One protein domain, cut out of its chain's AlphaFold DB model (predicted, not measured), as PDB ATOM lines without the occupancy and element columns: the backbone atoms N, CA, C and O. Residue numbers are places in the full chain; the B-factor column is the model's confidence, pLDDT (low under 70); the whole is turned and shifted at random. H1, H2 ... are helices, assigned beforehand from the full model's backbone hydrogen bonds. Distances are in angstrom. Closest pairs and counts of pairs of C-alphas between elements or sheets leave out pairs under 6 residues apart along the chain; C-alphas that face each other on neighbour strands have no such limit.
ATOM      1  N   GLY A  74     116.908 118.383 115.539       80.12
ATOM      2  CA  GLY A  74     116.306 118.356 116.870       80.12
ATOM      3  C   GLY A  74     117.327 118.558 117.990       80.12
ATOM      4  O   GLY A  74     117.030 119.255 118.954       80.12
ATOM      5  N   MET A  75     118.535 117.999 117.845       77.50
ATOM      6  CA  MET A  75     119.611 118.196 118.820       77.50
ATOM      7  C   MET A  75     120.081 119.646 118.779       77.50
ATOM      8  O   MET A  75     120.094 120.306 119.802       77.50
ATOM      9  N   TYR A  76     120.305 120.200 117.588       79.00
ATOM     10  CA  TYR A  76     120.642 121.614 117.438       79.00
ATOM     11  C   TYR A  76     119.631 122.563 118.109       79.00
ATOM     12  O   TYR A  76     120.037 123.504 118.785       79.00
ATOM     13  N   VAL A  77     118.322 122.317 117.964       81.50
ATOM     14  CA  VAL A  77     117.287 123.140 118.618       81.50
ATOM     15  C   VAL A  77     117.329 122.999 120.142       81.50
ATOM     16  O   VAL A  77     117.182 124.000 120.840       81.50
ATOM     17  N   ALA A  78     117.532 121.784 120.660       81.88
ATOM     18  CA  ALA A  78     117.636 121.545 122.098       81.88
ATOM     19  C   ALA A  78     118.869 122.238 122.696       81.88
ATOM     20  O   ALA A  78     118.742 122.983 123.667       81.88
ATOM     21  N   ASP A  79     120.026 122.067 122.058       75.12
ATOM     22  CA  ASP A  79     121.284 122.706 122.439       75.12
ATOM     23  C   ASP A  79     121.151 124.240 122.403       75.12
ATOM     24  O   ASP A  79     121.612 124.936 123.304       75.12
ATOM     25  N   PHE A  80     120.488 124.787 121.377       77.19
ATOM     26  CA  PHE A  80     120.266 126.228 121.247       77.19
ATOM     27  C   PHE A  80     119.307 126.779 122.319       77.19
ATOM     28  O   PHE A  80     119.495 127.894 122.801       77.19
ATOM     29  N   ALA A  81     118.297 126.013 122.731       81.25
ATOM     30  CA  ALA A  81     117.388 126.413 123.806       81.25
ATOM     31  C   ALA A  81     118.071 126.415 125.186       81.25
ATOM     32  O   ALA A  81     117.846 127.330 125.982       81.25
ATOM     33  N   GLU A  82     118.924 125.424 125.461       77.69
ATOM     34  CA  GLU A  82     119.768 125.394 126.665       77.69
ATOM     35  C   GLU A  82     120.729 126.587 126.672       77.69
ATOM     36  O   GLU A  82     120.790 127.343 127.637       77.69
ATOM     37  N   TYR A  83     121.372 126.843 125.534       74.69
ATOM     38  CA  TYR A  83     122.268 127.974 125.337       74.69
ATOM     39  C   TYR A  83     121.630 129.340 125.656       74.69
ATOM     40  O   TYR A  83     122.246 130.174 126.320       74.69
ATOM     41  N   LEU A  84     120.393 129.568 125.198       76.31
ATOM     42  CA  LEU A  84     119.635 130.787 125.505       76.31
ATOM     43  C   LEU A  84     119.226 130.871 126.982       76.31
ATOM     44  O   LEU A  84     119.119 131.969 127.522       76.31
ATOM     45  N   SER A  85     118.996 129.726 127.629       77.06
ATOM     46  CA  SER A  85     118.623 129.668 129.047       77.06
ATOM     47  C   SER A  85     119.785 130.054 129.963       77.06
ATOM     48  O   SER A  85     119.557 130.654 131.011       77.06
ATOM     49  N   ASP A  86     121.019 129.765 129.544       74.88
ATOM     50  CA  ASP A  86     122.242 130.076 130.291       74.88
ATOM     51  C   ASP A  86     122.771 131.511 130.046       74.88
ATOM     52  O   ASP A  86     123.847 131.861 130.536       74.88
ATOM     53  N   GLU A  87     122.040 132.348 129.293       65.00
ATOM     54  CA  GLU A  87     122.383 133.751 128.971       65.00
ATOM     55  C   GLU A  87     123.796 133.922 128.367       65.00
ATOM     56  O   GLU A  87     124.478 134.938 128.531       65.00
ATOM     57  N   ILE A  88     124.278 132.902 127.654       62.59
ATOM     58  CA  ILE A  88     125.609 132.928 127.054       62.59
ATOM     59  C   ILE A  88     125.542 133.795 125.778       62.59
ATOM     60  O   ILE A  88     124.628 133.679 124.967       62.59
ATOM     61  N   ASN A  89     126.514 134.697 125.595       59.22
ATOM     62  CA  ASN A  89     126.615 135.569 124.413       59.22
ATOM     63  C   ASN A  89     126.976 134.776 123.153       59.22
ATOM     64  O   ASN A  89     128.060 134.180 123.130       59.22
ATOM     65  N   ASP A  98     129.599 118.410 118.098       57.38
ATOM     66  CA  ASP A  98     130.426 117.421 118.792       57.38
ATOM     67  C   ASP A  98     130.756 117.788 120.249       57.38
ATOM     68  O   ASP A  98     130.848 116.889 121.090       57.38
ATOM     69  N   TYR A  99     130.893 119.078 120.577       57.12
ATOM     70  CA  TYR A  99     131.189 119.524 121.944       57.12
ATOM     71  C   TYR A  99     129.943 119.516 122.844       57.12
ATOM     72  O   TYR A  99     129.992 119.002 123.964       57.12
ATOM     73  N   PHE A 100     128.815 120.024 122.341       57.69
ATOM     74  CA  PHE A 100     127.557 120.103 123.092       57.69
ATOM     75  C   PHE A 100     126.846 118.756 123.190       57.69
ATOM     76  O   PHE A 100     126.400 118.370 124.269       57.69
ATOM     77  N   SER A 101     126.883 117.955 122.122       60.66
ATOM     78  CA  SER A 101     126.276 116.625 122.105       60.66
ATOM     79  C   SER A 101     126.858 115.702 123.177       60.66
ATOM     80  O   SER A 101     126.132 114.901 123.753       60.66
ATOM     81  N   GLN A 102     128.145 115.822 123.524       60.75
ATOM     82  CA  GLN A 102     128.710 115.053 124.642       60.75
ATOM     83  C   GLN A 102     128.168 115.502 125.999       60.75
ATOM     84  O   GLN A 102     127.891 114.653 126.846       60.75
ATOM     85  N   GLN A 103     128.007 116.805 126.217       62.47
ATOM     86  CA  GLN A 103     127.474 117.318 127.476       62.47
ATOM     87  C   GLN A 103     125.999 116.972 127.625       62.47
ATOM     88  O   GLN A 103     125.623 116.404 128.644       62.47
ATOM     89  N   ILE A 104     125.202 117.167 126.580       64.94
ATOM     90  CA  ILE A 104     123.771 116.865 126.591       64.94
ATOM     91  C   ILE A 104     123.530 115.364 126.654       64.94
ATOM     92  O   ILE A 104     122.726 114.923 127.472       64.94
ATOM     93  N   ARG A 105     124.298 114.540 125.924       64.38
ATOM     94  CA  ARG A 105     124.276 113.080 126.129       64.38
ATOM     95  C   ARG A 105     124.581 112.730 127.579       64.38
ATOM     96  O   ARG A 105     123.846 111.953 128.174       64.38
ATOM     97  N   ASN A 106     125.624 113.302 128.170       70.50
ATOM     98  CA  ASN A 106     125.987 112.996 129.553       70.50
ATOM     99  C   ASN A 106     124.926 113.476 130.554       70.50
ATOM    100  O   ASN A 106     124.637 112.759 131.509       70.50
ATOM    101  N   THR A 107     124.334 114.650 130.347       69.50
ATOM    102  CA  THR A 107     123.282 115.218 131.197       69.50
ATOM    103  C   THR A 107     121.995 114.409 131.085       69.50
ATOM    104  O   THR A 107     121.456 113.982 132.104       69.50
ATOM    105  N   VAL A 108     121.553 114.085 129.870       76.94
ATOM    106  CA  VAL A 108     120.376 113.244 129.618       76.94
ATOM    107  C   VAL A 108     120.584 111.834 130.169       76.94
ATOM    108  O   VAL A 108     119.697 111.312 130.838       76.94
ATOM    109  N   MET A 109     121.759 111.228 129.980       73.94
ATOM    110  CA  MET A 109     122.063 109.900 130.529       73.94
ATOM    111  C   MET A 109     122.135 109.911 132.060       73.94
ATOM    112  O   MET A 109     121.669 108.966 132.692       73.94
ATOM    113  N   LYS A 110     122.665 110.977 132.678       77.50
ATOM    114  CA  LYS A 110     122.648 111.147 134.141       77.50
ATOM    115  C   LYS A 110     121.229 111.308 134.670       77.50
ATOM    116  O   LYS A 110     120.878 110.637 135.635       77.50
ATOM    117  N   LEU A 111     120.412 112.154 134.044       78.25
ATOM    118  CA  LEU A 111     119.011 112.340 134.423       78.25
ATOM    119  C   LEU A 111     118.227 111.036 134.260       78.25
ATOM    120  O   LEU A 111     117.527 110.628 135.180       78.25
ATOM    121  N   TRP A 112     118.412 110.328 133.148       83.94
ATOM    122  CA  TRP A 112     117.803 109.021 132.919       83.94
ATOM    123  C   TRP A 112     118.248 107.984 133.955       83.94
ATOM    124  O   TRP A 112     117.412 107.269 134.501       83.94
ATOM    125  N   TYR A 113     119.541 107.942 134.294       79.56
ATOM    126  CA  TYR A 113     120.062 107.072 135.347       79.56
ATOM    127  C   TYR A 113     119.436 107.404 136.704       79.56
ATOM    128  O   TYR A 113     118.904 106.509 137.351       79.56
ATOM    129  N   VAL A 114     119.418 108.671 137.121       80.44
ATOM    130  CA  VAL A 114     118.812 109.091 138.397       80.44
ATOM    131  C   VAL A 114     117.317 108.771 138.441       80.44
ATOM    132  O   VAL A 114     116.838 108.242 139.443       80.44
ATOM    133  N   LEU A 115     116.588 109.012 137.349       78.31
ATOM    134  CA  LEU A 115     115.179 108.639 137.238       78.31
ATOM    135  C   LEU A 115     115.013 107.115 137.320       78.31
ATOM    136  O   LEU A 115     114.188 106.644 138.092       78.31
ATOM    137  N   SER A 116     115.848 106.326 136.640       73.06
ATOM    138  CA  SER A 116     115.809 104.858 136.728       73.06
ATOM    139  C   SER A 116     116.089 104.340 138.141       73.06
ATOM    140  O   SER A 116     115.394 103.444 138.610       73.06
ATOM    141  N   GLN A 117     117.041 104.941 138.861       73.81
ATOM    142  CA  GLN A 117     117.351 104.580 140.245       73.81
ATOM    143  C   GLN A 117     116.203 104.957 141.184       73.81
ATOM    144  O   GLN A 117     115.847 104.163 142.047       73.81
ATOM    145  N   GLY A 118     115.564 106.114 140.981       69.38
ATOM    146  CA  GLY A 118     114.354 106.500 141.713       69.38
ATOM    147  C   GLY A 118     113.191 105.524 141.503       69.38
ATOM    148  O   GLY A 118     112.484 105.208 142.454       69.38
ATOM    149  N   TRP A 119     113.037 104.985 140.290       54.91
ATOM    150  CA  TRP A 119     112.056 103.938 139.977       54.91
ATOM    151  C   TRP A 119     112.420 102.562 140.562       54.91
ATOM    152  O   TRP A 119     111.525 101.810 140.936       54.91
ATOM    153  N   ILE A 120     113.711 102.227 140.657       57.53
ATOM    154  CA  ILE A 120     114.198 100.986 141.288       57.53
ATOM    155  C   ILE A 120     114.034 101.041 142.813       57.53
ATOM    156  O   ILE A 120     113.723 100.025 143.422       57.53
ATOM    157  N   TYR A 121     114.212 102.211 143.431       55.25
ATOM    158  CA  TYR A 121     114.161 102.378 144.890       55.25
ATOM    159  C   TYR A 121     112.735 102.513 145.463       55.25
ATOM    160  O   TYR A 121     112.556 102.449 146.676       55.25
ATOM    161  N   TRP A 122     111.727 102.712 144.607       52.19
ATOM    162  CA  TRP A 122     110.304 102.830 144.971       52.19
ATOM    163  C   TRP A 122     109.481 101.561 144.674       52.19
ATOM    164  O   TRP A 122     108.249 101.613 144.634       52.19
TER     165      TRP A 122
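What this domain is: This is residues 74 to 89 and 98 to 122 of the 123 residues of the protein "ULP_PROTEASE domain-containing protein" of Solanum chilense (UniProt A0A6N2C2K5). A short helix, H1, and a helix twice as many residues long, H2, meet near the first residues of H2 and make a loose L, with most of H2 sticking out as a bare arm. The contact is small, and after H1 a short tail, residues 86 to 89, leads away to a cut in the chain. The printed part has 41 residues with two named helices, H1 then H2, and no named strand, and its class is all helix. It is only just loose, close to extended, with a radius of gyration of the C-alphas of 13.0 A; its C-alphas span 41 by 20 by 15 A, and H2, 34.2 A from first to last C-alpha, makes most of the length, with the tail that ends at Asn 89 beyond the other end from Trp 122.

How they stand to each other: H1, residues 74 to 85, touches H2, residues 98 to 121, with 4 pairs of C-alphas within 8 A. The closest C-alphas of the two are those of Asp 79 and Phe 100, 6.8 A apart. Their lines are about perpendicular, at 88 degrees. H1 touches with residues 75 to 79 alone, and H2 with residues 100 to 104 alone. In H1 every O i to N i+4 pair is within hydrogen-bond range; in H2 18 of 20 are.

Where its parts are: H1 has 12 residues and begins at C-alpha 74, (116.306, 118.356, 116.870). H2 has 24 residues and measures 34.2 A from its first to its last C-alpha; C-alpha 98 is at (130.426, 117.421, 118.792), and C-alpha 121 is at (114.161, 102.378, 144.890). H1 measures 16.8 A.

The domain as a whole: The C-alphas farthest apart, those of Asn 89 and Trp 122, are 42.0 A apart. Residues 90 to 97 are not printed, and C-alphas 89 and 98 are 19.4 A apart across the cut; the link from H1 to H2 runs across it. Residues 84 to 89 stand free, as do residues 105 to 122, of which 105 to 121 belong to H2. The mean pLDDT of the printed part is 70.5, with residues 87 to 89, 98 to 105, 107 and 118 to 122 under 70.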